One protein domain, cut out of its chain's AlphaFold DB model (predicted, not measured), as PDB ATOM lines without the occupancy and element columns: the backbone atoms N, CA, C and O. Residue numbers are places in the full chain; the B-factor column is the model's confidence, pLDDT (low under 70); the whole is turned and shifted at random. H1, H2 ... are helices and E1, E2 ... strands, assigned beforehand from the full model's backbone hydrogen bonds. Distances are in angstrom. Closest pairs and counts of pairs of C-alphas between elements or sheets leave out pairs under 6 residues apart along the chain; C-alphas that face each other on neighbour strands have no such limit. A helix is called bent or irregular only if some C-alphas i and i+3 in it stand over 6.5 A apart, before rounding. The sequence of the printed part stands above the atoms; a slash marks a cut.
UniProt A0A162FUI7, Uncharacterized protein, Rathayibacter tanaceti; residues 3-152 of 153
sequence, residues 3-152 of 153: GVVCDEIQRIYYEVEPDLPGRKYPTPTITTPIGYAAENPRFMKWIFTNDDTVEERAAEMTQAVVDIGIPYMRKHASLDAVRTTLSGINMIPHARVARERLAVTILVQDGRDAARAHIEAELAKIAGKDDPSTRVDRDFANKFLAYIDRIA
ATOM      1  N   GLY A   3     231.813 287.286 262.342       90.00
ATOM      2  CA  GLY A   3     232.355 288.154 263.378       90.00
ATOM      3  C   GLY A   3     233.827 287.878 263.629       90.00
ATOM      4  O   GLY A   3     234.268 286.738 263.513       90.00
ATOM      5  N   VAL A   4     234.566 288.920 264.002       91.31
ATOM      6  CA  VAL A   4     235.928 288.800 264.531       91.31
ATOM      7  C   VAL A   4     235.907 289.240 265.983       91.31
ATOM      8  O   VAL A   4     235.415 290.323 266.310       91.31
ATOM      9  N   VAL A   5     236.401 288.363 266.852       91.62
ATOM     10  CA  VAL A   5     236.523 288.590 268.291       91.62
ATOM     11  C   VAL A   5     237.961 288.996 268.574       91.62
ATOM     12  O   VAL A   5     238.892 288.316 268.151       91.62
ATOM     13  N   CYS A   6     238.136 290.111 269.274       92.69
ATOM     14  CA  CYS A   6     239.403 290.454 269.899       92.69
ATOM     15  C   CYS A   6     239.193 290.408 271.412       92.69
ATOM     16  O   CYS A   6     238.525 291.285 271.966       92.69
ATOM     17  N   ASP A   7     239.717 289.357 272.045       91.31
ATOM     18  CA  ASP A   7     239.427 289.010 273.441       91.31
ATOM     19  C   ASP A   7     239.777 290.141 274.409       91.31
ATOM     20  O   ASP A   7     239.023 290.426 275.338       91.31
ATOM     21  N   GLU A   8     240.887 290.839 274.168       92.50
ATOM     22  CA  GLU A   8     241.324 291.945 275.014       92.50
ATOM     23  C   GLU A   8     240.381 293.152 274.926       92.50
ATOM     24  O   GLU A   8     239.921 293.646 275.958       92.50
ATOM     25  N   ILE A   9     240.018 293.570 273.707       93.81
ATOM     26  CA  ILE A   9     239.033 294.642 273.494       93.81
ATOM     27  C   ILE A   9     237.703 294.259 274.139       93.81
ATOM     28  O   ILE A   9     237.067 295.072 274.804       93.81
ATOM     29  N   GLN A  10     237.275 293.012 273.961       91.38
ATOM     30  CA  GLN A  10     236.019 292.533 274.514       91.38
ATOM     31  C   GLN A  10     236.018 292.525 276.044       91.38
ATOM     32  O   GLN A  10     235.047 292.980 276.653       91.38
ATOM     33  N   ARG A  11     237.092 292.030 276.663       92.31
ATOM     34  CA  ARG A  11     237.253 292.018 278.116       92.31
ATOM     35  C   ARG A  11     237.147 293.434 278.673       92.31
ATOM     36  O   ARG A  11     236.315 293.672 279.543       92.31
ATOM     37  N   ILE A  12     237.929 294.370 278.135       95.19
ATOM     38  CA  ILE A  12     237.936 295.766 278.593       95.19
ATOM     39  C   ILE A  12     236.565 296.411 278.377       95.19
ATOM     40  O   ILE A  12     236.032 297.039 279.287       95.19
ATOM     41  N   TYR A  13     235.947 296.208 277.213       94.44
ATOM     42  CA  TYR A  13     234.620 296.745 276.921       94.44
ATOM     43  C   TYR A  13     233.570 296.287 277.946       94.44
ATOM     44  O   TYR A  13     232.787 297.101 278.425       94.44
ATOM     45  N   TYR A  14     233.589 295.017 278.363       92.88
ATOM     46  CA  TYR A  14     232.694 294.534 279.419       92.88
ATOM     47  C   TYR A  14     233.111 294.932 280.837       92.88
ATOM     48  O   TYR A  14     232.279 294.863 281.740       92.88
ATOM     49  N   GLU A  15     234.366 295.304 281.079       93.94
ATOM     50  CA  GLU A  15     234.778 295.922 282.345       93.94
ATOM     51  C   GLU A  15     234.264 297.363 282.454       93.94
ATOM     52  O   GLU A  15     233.890 297.784 283.547       93.94
ATOM     53  N   VAL A  16     234.205 298.083 281.331       95.38
ATOM     54  CA  VAL A  16     233.648 299.440 281.225       95.38
ATOM     55  C   VAL A  16     232.117 299.417 281.291       95.38
ATOM     56  O   VAL A  16     231.522 300.241 281.977       95.38
ATOM     57  N   GLU A  17     231.483 298.444 280.633       92.62
ATOM     58  CA  GLU A  17     230.026 298.266 280.588       92.62
ATOM     59  C   GLU A  17     229.595 296.947 281.265       92.62
ATOM     60  O   GLU A  17     229.241 295.967 280.592       92.62
ATOM     61  N   PRO A  18     229.637 296.880 282.611       89.50
ATOM     62  CA  PRO A  18     229.395 295.646 283.357       89.50
ATOM     63  C   PRO A  18     227.962 295.118 283.247       89.50
ATOM     64  O   PRO A  18     227.757 293.911 283.396       89.50
ATOM     65  N   ASP A  19     226.999 295.993 282.959       88.69
ATOM     66  CA  ASP A  19     225.569 295.669 282.915       88.69
ATOM     67  C   ASP A  19     225.123 295.062 281.572       88.69
ATOM     68  O   ASP A  19     223.974 294.637 281.423       88.69
ATOM     69  N   LEU A  20     226.010 294.991 280.571       84.69
ATOM     70  CA  LEU A  20     225.661 294.415 279.274       84.69
ATOM     71  C   LEU A  20     225.449 292.890 279.372       84.69
ATOM     72  O   LEU A  20     226.318 292.165 279.868       84.69
ATOM     73  N   PRO A  21     224.360 292.343 278.788       73.25
ATOM     74  CA  PRO A  21     223.999 290.923 278.904       73.25
ATOM     75  C   PRO A  21     224.953 289.950 278.176       73.25
ATOM     76  O   PRO A  21     224.746 288.737 278.193       73.25
ATOM     77  N   GLY A  22     226.014 290.452 277.538       68.19
ATOM     78  CA  GLY A  22     226.914 289.688 276.675       68.19
ATOM     79  C   GLY A  22     228.167 289.107 277.345       68.19
ATOM     80  O   GLY A  22     228.986 288.507 276.655       68.19
ATOM     81  N   ARG A  23     228.345 289.219 278.670       68.50
ATOM     82  CA  ARG A  23     229.511 288.614 279.356       68.50
ATOM     83  C   ARG A  23     229.564 287.084 279.249       68.50
ATOM     84  O   ARG A  23     230.644 286.510 279.280       68.50
ATOM     85  N   LYS A  24     228.407 286.424 279.121       69.88
ATOM     86  CA  LYS A  24     228.312 284.959 278.959       69.88
ATOM     87  C   LYS A  24     228.413 284.501 277.501       69.88
ATOM     88  O   LYS A  24     228.705 283.336 277.260       69.88
ATOM     89  N   TYR A  25     228.166 285.403 276.551       71.56
ATOM     90  CA  TYR A  25     228.151 285.110 275.120       71.56
ATOM     91  C   TYR A  25     228.940 286.192 274.387       71.56
ATOM     92  O   TYR A  25     228.407 287.291 274.188       71.56
ATOM     93  N   PRO A  26     230.201 285.925 274.009       69.56
ATOM     94  CA  PRO A  26     231.045 286.944 273.419       69.56
ATOM     95  C   PRO A  26     230.389 287.523 272.162       69.56
ATOM     96  O   PRO A  26     230.122 286.828 271.184       69.56
ATOM     97  N   THR A  27     230.122 288.828 272.192       80.50
ATOM     98  CA  THR A  27     229.701 289.580 271.012       80.50
ATOM     99  C   THR A  27     230.945 289.937 270.193       80.50
ATOM    100  O   THR A  27     231.857 290.553 270.744       80.50
ATOM    101  N   PRO A  28     231.023 289.584 268.898       88.75
ATOM    102  CA  PRO A  28     232.208 289.877 268.091       88.75
ATOM    103  C   PRO A  28     232.528 291.368 268.083       88.75
ATOM    104  O   PRO A  28     231.599 292.166 267.954       88.75
ATOM    105  N   THR A  29     233.807 291.737 268.199       90.81
ATOM    106  CA  THR A  29     234.306 293.125 268.197       90.81
ATOM    107  C   THR A  29     233.880 293.867 266.935       90.81
ATOM    108  O   THR A  29     233.354 294.978 267.018       90.81
ATOM    109  N   ILE A  30     234.001 293.205 265.785       91.44
ATOM    110  CA  ILE A  30     233.413 293.623 264.509       91.44
ATOM    111  C   ILE A  30     232.586 292.473 263.940       91.44
ATOM    112  O   ILE A  30     232.883 291.300 264.176       91.44
ATOM    113  N   THR A  31     231.540 292.789 263.186       90.00
ATOM    114  CA  THR A  31     230.682 291.781 262.560       90.00
ATOM    115  C   THR A  31     230.110 292.319 261.261       90.00
ATOM    116  O   THR A  31     229.958 293.517 261.105       90.00
ATOM    117  N   THR A  32     229.803 291.462 260.301       88.88
ATOM    118  CA  THR A  32     229.167 291.892 259.054       88.88
ATOM    119  C   THR A  32     228.327 290.761 258.462       88.88
ATOM    120  O   THR A  32     228.620 289.576 258.692       88.88
ATOM    121  N   PRO A  33     227.245 291.056 257.722       90.12
ATOM    122  CA  PRO A  33     226.598 290.046 256.900       90.12
ATOM    123  C   PRO A  33     227.589 289.505 255.866       90.12
ATOM    124  O   PRO A  33     228.273 290.263 255.190       90.12
ATOM    125  N   ILE A  34     227.643 288.183 255.705       90.00
ATOM    126  CA  ILE A  34     228.635 287.531 254.836       90.00
ATOM    127  C   ILE A  34     228.586 288.008 253.389       90.00
ATOM    128  O   ILE A  34     229.624 288.265 252.796       90.00
ATOM    129  N   GLY A  35     227.394 288.242 252.851       88.50
ATOM    130  CA  GLY A  35     227.262 288.778 251.502       88.50
ATOM    131  C   GLY A  35     227.798 290.208 251.332       88.50
ATOM    132  O   GLY A  35     228.152 290.582 250.221       88.50
ATOM    133  N   TYR A  36     227.923 290.984 252.415       87.88
ATOM    134  CA  TYR A  36     228.525 292.326 252.413       87.88
ATOM    135  C   TYR A  36     230.045 292.300 252.636       87.88
ATOM    136  O   TYR A  36     230.700 293.326 252.483       87.88
ATOM    137  N   ALA A  37     230.612 291.143 252.991       88.81
ATOM    138  CA  ALA A  37     232.056 290.938 253.079       88.81
ATOM    139  C   ALA A  37     232.697 290.554 251.732       88.81
ATOM    140  O   ALA A  37     233.922 290.535 251.632       88.81
ATOM    141  N   ALA A  38     231.889 290.228 250.718       86.06
ATOM    142  CA  ALA A  38     232.355 289.889 249.377       86.06
ATOM    143  C   ALA A  38     232.843 291.129 248.604       86.06
ATOM    144  O   ALA A  38     232.402 292.244 248.871       86.06
ATOM    145  N   GLU A  39     233.697 290.923 247.593       82.19
ATOM    146  CA  GLU A  39     234.179 292.000 246.708       82.19
ATOM    147  C   GLU A  39     233.046 292.714 245.961       82.19
ATOM    148  O   GLU A  39     233.110 293.924 245.752       82.19
ATOM    149  N   ASN A  40     231.997 291.972 245.594       83.31
ATOM    150  CA  ASN A  40     230.754 292.511 245.054       83.31
ATOM    151  C   ASN A  40     229.621 292.280 246.072       83.31
ATOM    152  O   ASN A  40     229.046 291.181 246.100       83.31
ATOM    153  N   PRO A  41     229.335 293.265 246.945       82.38
ATOM    154  CA  PRO A  41     228.377 293.111 248.027       82.38
ATOM    155  C   PRO A  41     226.985 292.747 247.517       82.38
ATOM    156  O   PRO A  41     226.392 293.456 246.704       82.38
ATOM    157  N   ARG A  42     226.422 291.660 248.041       81.75
ATOM    158  CA  ARG A  42     225.043 291.251 247.749       81.75
ATOM    159  C   ARG A  42     224.368 290.696 248.985       81.75
ATOM    160  O   ARG A  42     225.011 290.121 249.857       81.75
ATOM    161  N   PHE A  43     223.050 290.822 249.063       81.19
ATOM    162  CA  PHE A  43     222.310 290.156 250.126       81.19
ATOM    163  C   PHE A  43     222.309 288.642 249.879       81.19
ATOM    164  O   PHE A  43     221.789 288.174 248.869       81.19
ATOM    165  N   MET A  44     222.909 287.882 250.797       85.12
ATOM    166  CA  MET A  44     222.915 286.418 250.771       85.12
ATOM    167  C   MET A  44     222.023 285.896 251.891       85.12
ATOM    168  O   MET A  44     222.204 286.266 253.055       85.12
ATOM    169  N   LYS A  45     221.067 285.035 251.537       85.62
ATOM    170  CA  LYS A  45     220.149 284.393 252.475       85.62
ATOM    171  C   LYS A  45     220.062 282.910 252.143       85.62
ATOM    172  O   LYS A  45     219.737 282.558 251.016       85.62
ATOM    173  N   TRP A  46     220.290 282.079 253.149       89.00
ATOM    174  CA  TRP A  46     220.018 280.648 253.087       89.00
ATOM    175  C   TRP A  46     218.747 280.384 253.880       89.00
ATOM    176  O   TRP A  46     218.642 280.778 255.043       89.00
ATOM    177  N   ILE A  47     217.753 279.800 253.219       88.50
ATOM    178  CA  ILE A  47     216.498 279.377 253.834       88.50
ATOM    179  C   ILE A  47     216.500 277.860 253.761       88.50
ATOM    180  O   ILE A  47     216.646 277.312 252.674       88.50
ATOM    181  N   PHE A  48     216.367 277.215 254.914       88.50
ATOM    182  CA  PHE A  48     216.256 275.766 255.001       88.50
ATOM    183  C   PHE A  48     214.774 275.390 255.072       88.50
ATOM    184  O   PHE A  48     214.037 275.907 255.915       88.50
ATOM    185  N   THR A  49     214.351 274.524 254.160       86.50
ATOM    186  CA  THR A  49     213.014 273.924 254.056       86.50
ATOM    187  C   THR A  49     213.152 272.404 254.173       86.50
ATOM    188  O   THR A  49     214.240 271.883 253.992       86.50
ATOM    189  N   ASN A  50     212.087 271.670 254.509       83.12
ATOM    190  CA  ASN A  50     212.142 270.200 254.637       83.12
ATOM    191  C   ASN A  50     211.993 269.485 253.277       83.12
ATOM    192  O   ASN A  50     211.297 268.476 253.186       83.12
ATOM    193  N   ASP A  51     212.565 270.050 252.216       86.06
ATOM    194  CA  ASP A  51     212.577 269.468 250.873       86.06
ATOM    195  C   ASP A  51     213.979 268.950 250.519       86.06
ATOM    196  O   ASP A  51     214.921 269.080 251.300       86.06
ATOM    197  N   ASP A  52     214.121 268.378 249.326       74.44
ATOM    198  CA  ASP A  52     215.374 267.775 248.857       74.44
ATOM    199  C   ASP A  52     216.481 268.809 248.530       74.44
ATOM    200  O   ASP A  52     217.507 268.453 247.957       74.44
ATOM    201  N   THR A  53     216.301 270.101 248.851       84.38
ATOM    202  CA  THR A  53     217.295 271.161 248.572       84.38
ATOM    203  C   THR A  53     218.208 271.480 249.759       84.38
ATOM    204  O   THR A  53     219.121 272.304 249.636       84.38
ATOM    205  N   VAL A  54     218.000 270.847 250.919       88.88
ATOM    206  CA  VAL A  54     218.749 271.133 252.158       88.88
ATOM    207  C   VAL A  54     220.254 270.970 251.969       88.88
ATOM    208  O   VAL A  54     221.022 271.850 252.369       88.88
ATOM    209  N   GLU A  55     220.683 269.875 251.350       89.94
ATOM    210  CA  GLU A  55     222.090 269.551 251.121       89.94
ATOM    211  C   GLU A  55     222.757 270.580 250.203       89.94
ATOM    212  O   GLU A  55     223.857 271.055 250.495       89.94
ATOM    213  N   GLU A  56     222.070 270.992 249.134       90.38
ATOM    214  CA  GLU A  56     222.555 272.019 248.209       90.38
ATOM    215  C   GLU A  56     222.705 273.372 248.918       90.38
ATOM    216  O   GLU A  56     223.743 274.029 248.808       90.38
ATOM    217  N   ARG A  57     221.715 273.770 249.729       91.75
ATOM    218  CA  ARG A  57     221.777 275.015 250.516       91.75
ATOM    219  C   ARG A  57     222.879 274.991 251.566       91.75
ATOM    220  O   ARG A  57     223.543 276.009 251.780       91.75
ATOM    221  N   ALA A  58     223.097 273.847 252.208       91.94
ATOM    222  CA  ALA A  58     224.189 273.667 253.157       91.94
ATOM    223  C   ALA A  58     225.559 273.765 252.464       91.94
ATOM    224  O   ALA A  58     226.467 274.418 252.990       91.94
ATOM    225  N   ALA A  59     225.699 273.176 251.273       93.56
ATOM    226  CA  ALA A  59     226.909 273.269 250.466       93.56
ATOM    227  C   ALA A  59     227.191 274.717 250.027       93.56
ATOM    228  O   ALA A  59     228.291 275.215 250.258       93.56
ATOM    229  N   GLU A  60     226.191 275.437 249.502       92.69
ATOM    230  CA  GLU A  60     226.307 276.859 249.138       92.69
ATOM    231  C   GLU A  60     226.749 277.730 250.325       92.69
ATOM    232  O   GLU A  60     227.607 278.606 250.187       92.69
ATOM    233  N   MET A  61     226.159 277.504 251.503       93.44
ATOM    234  CA  MET A  61     226.504 278.244 252.717       93.44
ATOM    235  C   MET A  61     227.941 277.963 253.154       93.44
ATOM    236  O   MET A  61     228.683 278.894 253.470       93.44
ATOM    237  N   THR A  62     228.342 276.692 253.153       94.69
ATOM    238  CA  THR A  62     229.697 276.273 253.527       94.69
ATOM    239  C   THR A  62     230.724 276.882 252.581       94.69
ATOM    240  O   THR A  62     231.712 277.460 253.032       94.69
ATOM    241  N   GLN A  63     230.453 276.837 251.278       94.88
ATOM    242  CA  GLN A  63     231.328 277.415 250.269       94.88
ATOM    243  C   GLN A  63     231.470 278.933 250.452       94.88
ATOM    244  O   GLN A  63     232.581 279.449 250.443       94.88
ATOM    245  N   ALA A  64     230.381 279.651 250.752       94.44
ATOM    246  CA  ALA A  64     230.459 281.080 251.057       94.44
ATOM    247  C   ALA A  64     231.311 281.377 252.304       94.44
ATOM    248  O   ALA A  64     232.044 282.368 252.335       94.44
ATOM    249  N   VAL A  65     231.249 280.532 253.339       94.50
ATOM    250  CA  VAL A  65     232.124 280.664 254.515       94.50
ATOM    251  C   VAL A  65     233.592 280.496 254.128       94.50
ATOM    252  O   VAL A  65     234.421 281.281 254.587       94.50
ATOM    253  N   VAL A  66     233.915 279.524 253.274       96.12
ATOM    254  CA  VAL A  66     235.285 279.295 252.794       96.12
ATOM    255  C   VAL A  66     235.776 280.461 251.933       96.12
ATOM    256  O   VAL A  66     236.853 280.994 252.195       96.12
ATOM    257  N   ASP A  67     234.968 280.897 250.970       94.81
ATOM    258  CA  ASP A  67     235.374 281.864 249.945       94.81
ATOM    259  C   ASP A  67     235.341 283.313 250.427       94.81
ATOM    260  O   ASP A  67     236.091 284.150 249.935       94.81
ATOM    261  N   ILE A  68     234.462 283.632 251.379       95.12
ATOM    262  CA  ILE A  68     234.246 285.007 251.846       95.12
ATOM    263  C   ILE A  68     234.557 285.116 253.334       95.12
ATOM    264  O   ILE A  68     235.276 286.020 253.765       95.12
ATOM    265  N   GLY A  69     234.036 284.186 254.138       93.75
ATOM    266  CA  GLY A  69     234.158 284.247 255.591       93.75
ATOM    267  C   GLY A  69     235.586 284.155 256.099       93.75
ATOM    268  O   GLY A  69     236.029 285.027 256.850       93.75
ATOM    269  N   ILE A  70     236.325 283.138 255.670       94.44
ATOM    270  CA  ILE A  70     237.714 282.942 256.083       94.44
ATOM    271  C   ILE A  70     238.609 284.104 255.615       94.44
ATOM    272  O   ILE A  70     239.331 284.649 256.458       94.44
ATOM    273  N   PRO A  71     238.561 284.555 254.344       94.50
ATOM    274  CA  PRO A  71     239.304 285.738 253.912       94.50
ATOM    275  C   PRO A  71     238.954 287.000 254.699       94.50
ATOM    276  O   PRO A  71     239.859 287.732 255.100       94.50
ATOM    277  N   TYR A  72     237.670 287.232 254.998       93.12
ATOM    278  CA  TYR A  72     237.251 288.362 255.824       93.12
ATOM    279  C   TYR A  72     237.867 288.309 257.226       93.12
ATOM    280  O   TYR A  72     238.396 289.316 257.696       93.12
ATOM    281  N   MET A  73     237.840 287.145 257.885       93.25
ATOM    282  CA  MET A  73     238.451 286.976 259.208       93.25
ATOM    283  C   MET A  73     239.962 287.225 259.160       93.25
ATOM    284  O   MET A  73     240.486 287.960 259.993       93.25
ATOM    285  N   ARG A  74     240.659 286.690 258.148       94.00
ATOM    286  CA  ARG A  74     242.106 286.897 257.958       94.00
ATOM    287  C   ARG A  74     242.461 288.362 257.705       94.00
ATOM    288  O   ARG A  74     243.424 288.856 258.281       94.00
ATOM    289  N   LYS A  75     241.666 289.071 256.898       92.75
ATOM    290  CA  LYS A  75     241.842 290.508 256.626       92.75
ATOM    291  C   LYS A  75     241.783 291.357 257.899       92.75
ATOM    292  O   LYS A  75     242.416 292.404 257.955       92.75
ATOM    293  N   HIS A  76     241.044 290.907 258.910       93.94
ATOM    294  CA  HIS A  76     240.861 291.619 260.174       93.94
ATOM    295  C   HIS A  76     241.590 290.957 261.350       93.94
ATOM    296  O   HIS A  76     241.232 291.182 262.502       93.94
ATOM    297  N   ALA A  77     242.621 290.158 261.075       91.62
ATOM    298  CA  ALA A  77     243.418 289.486 262.098       91.62
ATOM    299  C   ALA A  77     244.447 290.406 262.795       91.62
ATOM    300  O   ALA A  77     245.308 289.915 263.520       91.62
ATOM    301  N   SER A  78     244.385 291.726 262.582       93.19
ATOM    302  CA  SER A  78     245.245 292.718 263.236       93.19
ATOM    303  C   SER A  78     244.424 293.829 263.887       93.19
ATOM    304  O   SER A  78     243.335 294.176 263.415       93.19
ATOM    305  N   LEU A  79     244.967 294.420 264.956       93.00
ATOM    306  CA  LEU A  79     244.326 295.543 265.642       93.00
ATOM    307  C   LEU A  79     244.146 296.759 264.719       93.00
ATOM    308  O   LEU A  79     243.093 297.384 264.759       93.00
ATOM    309  N   ASP A  80     245.092 297.027 263.812       94.81
ATOM    310  CA  ASP A  80     244.972 298.111 262.824       94.81
ATOM    311  C   ASP A  80     243.789 297.912 261.874       94.81
ATOM    312  O   ASP A  80     243.053 298.857 261.573       94.81
ATOM    313  N   ALA A  81     243.562 296.677 261.419       93.38
ATOM    314  CA  ALA A  81     242.421 296.362 260.571       93.38
ATOM    315  C   ALA A  81     241.102 296.486 261.348       93.38
ATOM    316  O   ALA A  81     240.131 297.036 260.829       93.38
ATOM    317  N   VAL A  82     241.072 296.041 262.610       93.69
ATOM    318  CA  VAL A  82     239.913 296.214 263.502       93.69
ATOM    319  C   VAL A  82     239.615 297.697 263.738       93.69
ATOM    320  O   VAL A  82     238.470 298.113 263.561       93.69
ATOM    321  N   ARG A  83     240.627 298.510 264.063       95.00
ATOM    322  CA  ARG A  83     240.504 299.965 264.241       95.00
ATOM    323  C   ARG A  83     239.983 300.641 262.982       95.00
ATOM    324  O   ARG A  83     239.043 301.429 263.063       95.00
ATOM    325  N   THR A  84     240.557 300.304 261.828       94.12
ATOM    326  CA  THR A  84     240.131 300.842 260.529       94.12
ATOM    327  C   THR A  84     238.646 300.569 260.304       94.12
ATOM    328  O   THR A  84     237.887 301.497 260.020       94.12
ATOM    329  N   THR A  85     238.196 299.334 260.528       92.19
ATOM    330  CA  THR A  85     236.784 298.962 260.380       92.19
ATOM    331  C   THR A  85     235.881 299.697 261.372       92.19
ATOM    332  O   THR A  85     234.879 300.281 260.965       92.19
ATOM    333  N   LEU A  86     236.249 299.757 262.655       93.50
ATOM    334  CA  LEU A  86     235.467 300.459 263.684       93.50
ATOM    335  C   LEU A  86     235.383 301.978 263.453       93.50
ATOM    336  O   LEU A  86     234.382 302.591 263.816       93.50
ATOM    337  N   SER A  87     236.397 302.577 262.824       91.94
ATOM    338  CA  SER A  87     236.409 304.005 262.469       91.94
ATOM    339  C   SER A  87     235.536 304.359 261.258       91.94
ATOM    340  O   SER A  87     235.215 305.528 261.049       91.94
ATOM    341  N   GLY A  88     235.154 303.360 260.457       88.12
ATOM    342  CA  GLY A  88     234.337 303.532 259.262       88.12
ATOM    343  C   GLY A  88     232.830 303.608 259.531       88.12
ATOM    344  O   GLY A  88     232.352 303.739 260.661       88.12
ATOM    345  N   ILE A  89     232.049 303.485 258.454       79.56
ATOM    346  CA  ILE A  89     230.587 303.387 258.531       79.56
ATOM    347  C   ILE A  89     230.219 301.966 258.964       79.56
ATOM    348  O   ILE A  89     230.405 301.010 258.214       79.56
ATOM    349  N   ASN A  90     229.665 301.838 260.168       78.31
ATOM    350  CA  ASN A  90     229.305 300.555 260.761       78.31
ATOM    351  C   ASN A  90     227.781 300.407 260.861       78.31
ATOM    352  O   ASN A  90     227.120 301.133 261.606       78.31
ATOM    353  N   MET A  91     227.223 299.446 260.118       66.62
ATOM    354  CA  MET A  91     225.832 299.010 260.301       66.62
ATOM    355  C   MET A  91     225.708 297.999 261.441       66.62
ATOM    356  O   MET A  91     224.744 298.035 262.204       66.62
ATOM    357  N   ILE A  92     226.674 297.085 261.546       71.00
ATOM    358  CA  ILE A  92     226.745 296.070 262.593       71.00
ATOM    359  C   ILE A  92     228.233 295.967 262.988       71.00
ATOM    360  O   ILE A  92     229.052 295.805 262.097       71.00
ATOM    361  N   PRO A  93     228.621 296.114 264.266       73.62
ATOM    362  CA  PRO A  93     227.772 296.592 265.352       73.62
ATOM    363  C   PRO A  93     227.198 297.987 265.042       73.62
ATOM    364  O   PRO A  93     227.728 298.713 264.205       73.62
ATOM    365  N   HIS A  94     226.083 298.344 265.688       83.69
ATOM    366  CA  HIS A  94     225.471 299.666 265.529       83.69
ATOM    367  C   HIS A  94     226.525 300.765 265.739       83.69
ATOM    368  O   HIS A  94     227.358 300.632 266.636       83.69
ATOM    369  N   ALA A  95     226.466 301.852 264.963       85.50
ATOM    370  CA  ALA A  95     227.495 302.899 264.930       85.50
ATOM    371  C   ALA A  95     227.957 303.378 266.319       85.50
ATOM    372  O   ALA A  95     229.141 303.626 266.521       85.50
ATOM    373  N   ARG A  96     227.044 303.452 267.297       88.56
ATOM    374  CA  ARG A  96     227.390 303.754 268.697       88.56
ATOM    375  C   ARG A  96     228.366 302.734 269.300       88.56
ATOM    376  O   ARG A  96     229.450 303.110 269.719       88.56
ATOM    377  N   VAL A  97     228.022 301.449 269.260       90.06
ATOM    378  CA  VAL A  97     228.863 300.357 269.781       90.06
ATOM    379  C   VAL A  97     230.196 300.279 269.028       90.06
ATOM    380  O   VAL A  97     231.220 299.938 269.617       90.06
ATOM    381  N   ALA A  98     230.213 300.621 267.735       92.44
ATOM    382  CA  ALA A  98     231.460 300.732 266.981       92.44
ATOM    383  C   ALA A  98     232.383 301.828 267.550       92.44
ATOM    384  O   ALA A  98     233.565 301.561 267.754       92.44
ATOM    385  N   ARG A  99     231.848 303.014 267.884       93.12
ATOM    386  CA  ARG A  99     232.613 304.098 268.536       93.12
ATOM    387  C   ARG A  99     233.110 303.709 269.927       93.12
ATOM    388  O   ARG A  99     234.269 303.938 270.250       93.12
ATOM    389  N   GLU A 100     232.260 303.081 270.732       94.88
ATOM    390  CA  GLU A 100     232.627 302.635 272.081       94.88
ATOM    391  C   GLU A 100     233.790 301.623 272.028       94.88
ATOM    392  O   GLU A 100     234.792 301.748 272.734       94.88
ATOM    393  N   ARG A 101     233.719 300.649 271.111       95.19
ATOM    394  CA  ARG A 101     234.803 299.679 270.886       95.19
ATOM    395  C   ARG A 101     236.033 300.294 270.233       95.19
ATOM    396  O   ARG A 101     237.136 299.813 270.485       95.19
ATOM    397  N   LEU A 102     235.877 301.338 269.418       96.69
ATOM    398  CA  LEU A 102     237.001 302.092 268.862       96.69
ATOM    399  C   LEU A 102     237.814 302.743 269.981       96.69
ATOM    400  O   LEU A 102     239.035 302.617 269.978       96.69
ATOM    401  N   ALA A 103     237.158 303.351 270.973       97.62
ATOM    402  CA  ALA A 103     237.838 303.929 272.130       97.62
ATOM    403  C   ALA A 103     238.649 302.879 272.908       97.62
ATOM    404  O   ALA A 103     239.817 303.100 273.226       97.62
ATOM    405  N   VAL A 104     238.068 301.696 273.130       97.62
ATOM    406  CA  VAL A 104     238.782 300.563 273.742       97.62
ATOM    407  C   VAL A 104     239.943 300.083 272.861       97.62
ATOM    408  O   VAL A 104     241.015 299.777 273.370       97.62
ATOM    409  N   THR A 105     239.765 300.046 271.540       97.50
ATOM    410  CA  THR A 105     240.826 299.659 270.594       97.50
ATOM    411  C   THR A 105     242.007 300.630 270.664       97.50
ATOM    412  O   THR A 105     243.151 300.193 270.732       97.50
ATOM    413  N   ILE A 106     241.735 301.938 270.724       98.00
ATOM    414  CA  ILE A 106     242.759 302.978 270.895       98.00
ATOM    415  C   ILE A 106     243.484 302.804 272.232       98.00
ATOM    416  O   ILE A 106     244.701 302.920 272.268       98.00
ATOM    417  N   LEU A 107     242.778 302.460 273.313       97.75
ATOM    418  CA  LEU A 107     243.417 302.174 274.602       97.75
ATOM    419  C   LEU A 107     244.405 301.006 274.513       97.75
ATOM    420  O   LEU A 107     245.506 301.109 275.047       97.75
ATOM    421  N   VAL A 108     244.019 299.917 273.844       96.75
ATOM    422  CA  VAL A 108     244.870 298.728 273.679       96.75
ATOM    423  C   VAL A 108     246.089 299.022 272.796       96.75
ATOM    424  O   VAL A 108     247.175 298.530 273.083       96.75
ATOM    425  N   GLN A 109     245.930 299.816 271.733       96.38
ATOM    426  CA  GLN A 109     247.008 300.086 270.773       96.38
ATOM    427  C   GLN A 109     247.928 301.243 271.174       96.38
ATOM    428  O   GLN A 109     249.148 301.111 271.113       96.38
ATOM    429  N   ASP A 110     247.341 302.373 271.560       97.25
ATOM    430  CA  ASP A 110     248.029 303.662 271.697       97.25
ATOM    431  C   ASP A 110     248.149 304.100 273.168       97.25
ATOM    432  O   ASP A 110     248.826 305.078 273.489       97.25
ATOM    433  N   GLY A 111     247.495 303.383 274.085       96.38
ATOM    434  CA  GLY A 111     247.542 303.650 275.514       96.38
ATOM    435  C   GLY A 111     246.545 304.706 276.002       96.38
ATOM    436  O   GLY A 111     245.656 305.185 275.295       96.38
ATOM    437  N   ARG A 112     246.681 305.034 277.290       96.06
ATOM    438  CA  ARG A 112     245.692 305.795 278.072       96.06
ATOM    439  C   ARG A 112     245.476 307.213 277.561       96.06
ATOM    440  O   ARG A 112     244.331 307.611 277.376       96.06
ATOM    441  N   ASP A 113     246.557 307.945 277.315       96.94
ATOM    442  CA  ASP A 113     246.477 309.357 276.927       96.94
ATOM    443  C   ASP A 113     245.789 309.517 275.568       96.94
ATOM    444  O   ASP A 113     244.932 310.383 275.399       96.94
ATOM    445  N   ALA A 114     246.085 308.620 274.623       97.75
ATOM    446  CA  ALA A 114     245.433 308.590 273.319       97.75
ATOM    447  C   ALA A 114     243.937 308.250 273.428       97.75
ATOM    448  O   ALA A 114     243.101 308.906 272.803       97.75
ATOM    449  N   ALA A 115     243.582 307.259 274.251       97.69
ATOM    450  CA  ALA A 115     242.190 306.866 274.465       97.69
ATOM    451  C   ALA A 115     241.370 307.962 275.160       97.69
ATOM    452  O   ALA A 115     240.228 308.225 274.773       97.69
ATOM    453  N   ARG A 116     241.971 308.636 276.148       97.88
ATOM    454  CA  ARG A 116     241.393 309.797 276.828       97.88
ATOM    455  C   ARG A 116     241.150 310.937 275.845       97.88
ATOM    456  O   ARG A 116     240.013 311.385 275.720       97.88
ATOM    457  N   ALA A 117     242.178 311.337 275.096       97.88
ATOM    458  CA  ALA A 117     242.068 312.408 274.108       97.88
ATOM    459  C   ALA A 117     240.986 312.111 273.054       97.88
ATOM    460  O   ALA A 117     240.235 313.004 272.662       97.88
ATOM    461  N   HIS A 118     240.862 310.851 272.625       97.19
ATOM    462  CA  HIS A 118     239.813 310.429 271.700       97.19
ATOM    463  C   HIS A 118     238.403 310.632 272.278       97.19
ATOM    464  O   HIS A 118     237.559 311.245 271.626       97.19
ATOM    465  N   ILE A 119     238.140 310.152 273.498       96.75
ATOM    466  CA  ILE A 119     236.808 310.255 274.111       96.75
ATOM    467  C   ILE A 119     236.451 311.692 274.487       96.75
ATOM    468  O   ILE A 119     235.309 312.105 274.290       96.75
ATOM    469  N   GLU A 120     237.415 312.483 274.950       96.31
ATOM    470  CA  GLU A 120     237.209 313.909 275.206       96.31
ATOM    471  C   GLU A 120     236.860 314.666 273.909       96.31
ATOM    472  O   GLU A 120     235.957 315.506 273.904       96.31
ATOM    473  N   ALA A 121     237.485 314.308 272.781       95.94
ATOM    474  CA  ALA A 121     237.132 314.858 271.474       95.94
ATOM    475  C   ALA A 121     235.724 314.438 271.005       95.94
ATOM    476  O   ALA A 121     235.000 315.261 270.439       95.94
ATOM    477  N   GLU A 122     235.298 313.193 271.248       93.56
ATOM    478  CA  GLU A 122     233.924 312.751 270.957       93.56
ATOM    479  C   GLU A 122     232.892 313.486 271.828       93.56
ATOM    480  O   GLU A 122     231.873 313.955 271.314       93.56
ATOM    481  N   LEU A 123     233.181 313.676 273.119       93.38
ATOM    482  CA  LEU A 123     232.336 314.451 274.034       93.38
ATOM    483  C   LEU A 123     232.184 315.909 273.584       93.38
ATOM    484  O   LEU A 123     231.082 316.462 273.637       93.38
ATOM    485  N   ALA A 124     233.256 316.527 273.082       94.44
ATOM    486  CA  ALA A 124     233.212 317.896 272.572       94.44
ATOM    487  C   ALA A 124     232.234 318.059 271.388       94.44
ATOM    488  O   ALA A 124     231.556 319.081 271.289       94.44
ATOM    489  N   LYS A 125     232.073 317.040 270.527       91.56
ATOM    490  CA  LYS A 125     231.134 317.062 269.377       91.56
ATOM    491  C   LYS A 125     229.655 317.080 269.786       91.56
ATOM    492  O   LYS A 125     228.778 317.415 268.975       91.56
ATOM    493  N   ILE A 126     229.364 316.688 271.024       91.38
ATOM    494  CA  ILE A 126     228.011 316.643 271.593       91.38
ATOM    495  C   ILE A 126     227.813 317.649 272.734       91.38
ATOM    496  O   ILE A 126     226.783 317.623 273.415       91.38
ATOM    497  N   ALA A 127     228.772 318.554 272.941       89.12
ATOM    498  CA  ALA A 127     228.649 319.629 273.913       89.12
ATOM    499  C   ALA A 127     227.413 320.495 273.603       89.12
ATOM    500  O   ALA A 127     227.171 320.876 272.459       89.12
ATOM    501  N   GLY A 128     226.600 320.768 274.627       85.62
ATOM    502  CA  GLY A 128     225.390 321.592 274.508       85.62
ATOM    503  C   GLY A 128     224.161 320.913 273.888       85.62
ATOM    504  O   GLY A 128     223.113 321.547 273.807       85.62
ATOM    505  N   LYS A 129     224.243 319.642 273.475       89.62
ATOM    506  CA  LYS A 129     223.074 318.849 273.045       89.62
ATOM    507  C   LYS A 129     222.478 318.120 274.247       89.62
ATOM    508  O   LYS A 129     223.241 317.591 275.040       89.62
ATOM    509  N   ASP A 130     221.163 318.052 274.410       85.75
ATOM    510  CA  ASP A 130     220.552 317.317 275.534       85.75
ATOM    511  C   ASP A 130     219.407 316.414 275.076       85.75
ATOM    512  O   ASP A 130     218.269 316.496 275.530       85.75
ATOM    513  N   ASP A 131     219.710 315.558 274.107       89.88
ATOM    514  CA  ASP A 131     218.799 314.515 273.651       89.88
ATOM    515  C   ASP A 131     219.159 313.148 274.273       89.88
ATOM    516  O   ASP A 131     220.300 312.930 274.708       89.88
ATOM    517  N   PRO A 132     218.217 312.187 274.311       87.44
ATOM    518  CA  PRO A 132     218.448 310.876 274.914       87.44
ATOM    519  C   PRO A 132     219.674 310.122 274.384       87.44
ATOM    520  O   PRO A 132     220.270 309.357 275.140       87.44
ATOM    521  N   SER A 133     220.078 310.323 273.123       85.12
ATOM    522  CA  SER A 133     221.245 309.632 272.559       85.12
ATOM    523  C   SER A 133     222.552 310.158 273.156       85.12
ATOM    524  O   SER A 133     223.395 309.367 273.579       85.12
ATOM    525  N   THR A 134     222.657 311.478 273.329       89.69
ATOM    526  CA  THR A 134     223.834 312.126 273.932       89.69
ATOM    527  C   THR A 134     224.011 311.784 275.407       89.69
ATOM    528  O   THR A 134     225.139 311.736 275.894       89.69
ATOM    529  N   ARG A 135     222.922 311.482 276.128       90.81
ATOM    530  CA  ARG A 135     223.003 310.976 277.507       90.81
ATOM    531  C   ARG A 135     223.693 309.615 277.581       90.81
ATOM    532  O   ARG A 135     224.483 309.406 278.494       90.81
ATOM    533  N   VAL A 136     223.418 308.721 276.631       90.62
ATOM    534  CA  VAL A 136     224.064 307.399 276.579       90.62
ATOM    535  C   VAL A 136     225.537 307.526 276.196       90.62
ATOM    536  O   VAL A 136     226.376 306.910 276.841       90.62
ATOM    537  N   ASP A 137     225.864 308.370 275.210       92.38
ATOM    538  CA  ASP A 137     227.262 308.616 274.828       92.38
ATOM    539  C   ASP A 137     228.078 309.188 276.015       92.38
ATOM    540  O   ASP A 137     229.219 308.783 276.239       92.38
ATOM    541  N   ARG A 138     227.487 310.081 276.828       94.56
ATOM    542  CA  ARG A 138     228.114 310.591 278.066       94.56
ATOM    543  C   ARG A 138     228.292 309.526 279.137       94.56
ATOM    544  O   ARG A 138     229.318 309.526 279.809       94.56
ATOM    545  N   ASP A 139     227.295 308.666 279.329       94.88
ATOM    546  CA  ASP A 139     227.356 307.593 280.324       94.88
ATOM    547  C   ASP A 139     228.532 306.651 280.035       94.88
ATOM    548  O   ASP A 139     229.382 306.447 280.904       94.88
ATOM    549  N   PHE A 140     228.653 306.193 278.784       96.12
ATOM    550  CA  PHE A 140     229.802 305.401 278.348       96.12
ATOM    551  C   PHE A 140     231.121 306.155 278.559       96.12
ATOM    552  O   PHE A 140     232.054 305.617 279.155       96.12
ATOM    553  N   ALA A 141     231.211 307.409 278.103       96.88
ATOM    554  CA  ALA A 141     232.436 308.195 278.221       96.88
ATOM    555  C   ALA A 141     232.886 308.352 279.683       96.88
ATOM    556  O   ALA A 141     234.061 308.163 279.986       96.88
ATOM    557  N   ASN A 142     231.958 308.621 280.605       96.62
ATOM    558  CA  ASN A 142     232.258 308.736 282.032       96.62
ATOM    559  C   ASN A 142     232.770 307.414 282.618       96.62
ATOM    560  O   ASN A 142     233.785 307.406 283.316       96.62
ATOM    561  N   LYS A 143     232.108 306.290 282.308       97.69
ATOM    562  CA  LYS A 143     232.554 304.950 282.724       97.69
ATOM    563  C   LYS A 143     233.941 304.625 282.172       97.69
ATOM    564  O   LYS A 143     234.787 304.098 282.892       97.69
ATOM    565  N   PHE A 144     234.191 304.962 280.910       98.00
ATOM    566  CA  PHE A 144     235.458 304.699 280.239       98.00
ATOM    567  C   PHE A 144     236.607 305.552 280.793       98.00
ATOM    568  O   PHE A 144     237.692 305.030 281.039       98.00
ATOM    569  N   LEU A 145     236.374 306.837 281.068       97.50
ATOM    570  CA  LEU A 145     237.366 307.699 281.717       97.50
ATOM    571  C   LEU A 145     237.679 307.215 283.141       97.50
ATOM    572  O   LEU A 145     238.849 307.082 283.494       97.50
ATOM    573  N   ALA A 146     236.657 306.839 283.919       96.88
ATOM    574  CA  ALA A 146     236.852 306.241 285.242       96.88
ATOM    575  C   ALA A 146     237.633 304.917 285.175       96.88
ATOM    576  O   ALA A 146     238.454 304.624 286.046       96.88
ATOM    577  N   TYR A 147     237.409 304.115 284.129       97.31
ATOM    578  CA  TYR A 147     238.196 302.915 283.871       97.31
ATOM    579  C   TYR A 147     239.673 303.246 283.626       97.31
ATOM    580  O   TYR A 147     240.529 302.633 284.264       97.31
ATOM    581  N   ILE A 148     239.964 304.217 282.749       96.75
ATOM    582  CA  ILE A 148     241.329 304.676 282.439       96.75
ATOM    583  C   ILE A 148     242.056 305.148 283.705       96.75
ATOM    584  O   ILE A 148     243.222 304.800 283.903       96.75
ATOM    585  N   ASP A 149     241.372 305.900 284.569       95.50
ATOM    586  CA  ASP A 149     241.953 306.425 285.810       95.50
ATOM    587  C   ASP A 149     242.245 305.322 286.828       95.50
ATOM    588  O   ASP A 149     243.267 305.353 287.508       95.50
ATOM    589  N   ARG A 150     241.396 304.291 286.897       94.06
ATOM    590  CA  ARG A 150     241.589 303.146 287.799       94.06
ATOM    591  C   ARG A 150     242.784 302.272 287.423       94.06
ATOM    592  O   ARG A 150     243.364 301.638 288.298       94.06
ATOM    593  N   ILE A 151     243.117 302.185 286.137       91.75
ATOM    594  CA  ILE A 151     244.262 301.396 285.656       91.75
ATOM    595  C   ILE A 151     245.570 302.205 285.648       91.75
ATOM    596  O   ILE A 151     246.574 301.736 285.108       91.75
ATOM    597  N   ALA A 152     245.572 303.419 286.210       72.69
ATOM    598  CA  ALA A 152     246.784 304.194 286.426       72.69
ATOM    599  C   ALA A 152     247.575 303.680 287.644       72.69
ATOM    600  O   ALA A 152     246.953 303.333 288.647       72.69
TER     601      ALA A 152
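What this domain is: This is residues 3 to 152 of the 153 residues of an uncharacterized protein of Rathayibacter tanaceti (UniProt A0A162FUI7). A helical body, an up-and-down bundle of H4, H5 and H6 with H1 crossing one side and H3 packed on H4, has a long arm: H2 and the unnamed stretch, residues 33 to 53, that leads out to it. The arm makes the length of an elongated outline, 58 by 32 by 31 A. The 150 printed residues hold the order H1 E1 H2 H3 H4 H5 H6, are mostly helix, and are loose, with a radius of gyration of the C-alphas of 18.4 A.

How they stand to each other: Start at residues 3 to 4, which pair antiparallel with residues 30 to 31 of E1, residues 30 to 32; E1 pairs with no named strand. H1, residues 7 to 16, touches the hub H4, residues 95 to 110, at Ile 9 and Val 104, their closest C-alphas, 5.9 A apart. H2, residues 54 to 75, touches no helix. H3, residues 79 to 87, makes a hairpin with H4, at a shallow tilt of 32 degrees, opposite ways; the closest C-alphas, of Leu 86 and Ala 98, are 5.2 A apart. H5, residues 112 to 125, touches H4 with residues 114 to 119 alone, closest at the C-alphas of Ala 115 and Leu 107, 4.9 A. H6, residues 132 to 150, makes a hairpin with H5, the closest C-alphas, of Ile 148 and Arg 112, 6.3 A apart. Every O i to N i+4 pair is within hydrogen-bond range in H1, H3, H4 and H5; H2 has 16 of 18, H6 14 of 15.

Where its parts are: Find C-alpha 7, where H1 begins, at (239.427, 289.010, 273.441). H2 runs 30.5 A, with a kink of 26 degrees near residue 65; it is only just irregular, C-alphas 67 and 70 being 6.7 A apart. H4 measures 21.6 A, H5 20.4 A, and H6 27.6 A, ending at C-alpha 150, (241.589, 303.146, 287.799).

The domain as a whole: The C-alphas farthest apart, of Asp 52 and Ala 152, are 61.0 A apart. The printed part has no cut; the links H1 to E1 and E1 to H2 are long. pLDDT is under 70 at residues 22 to 24, 26 and 91.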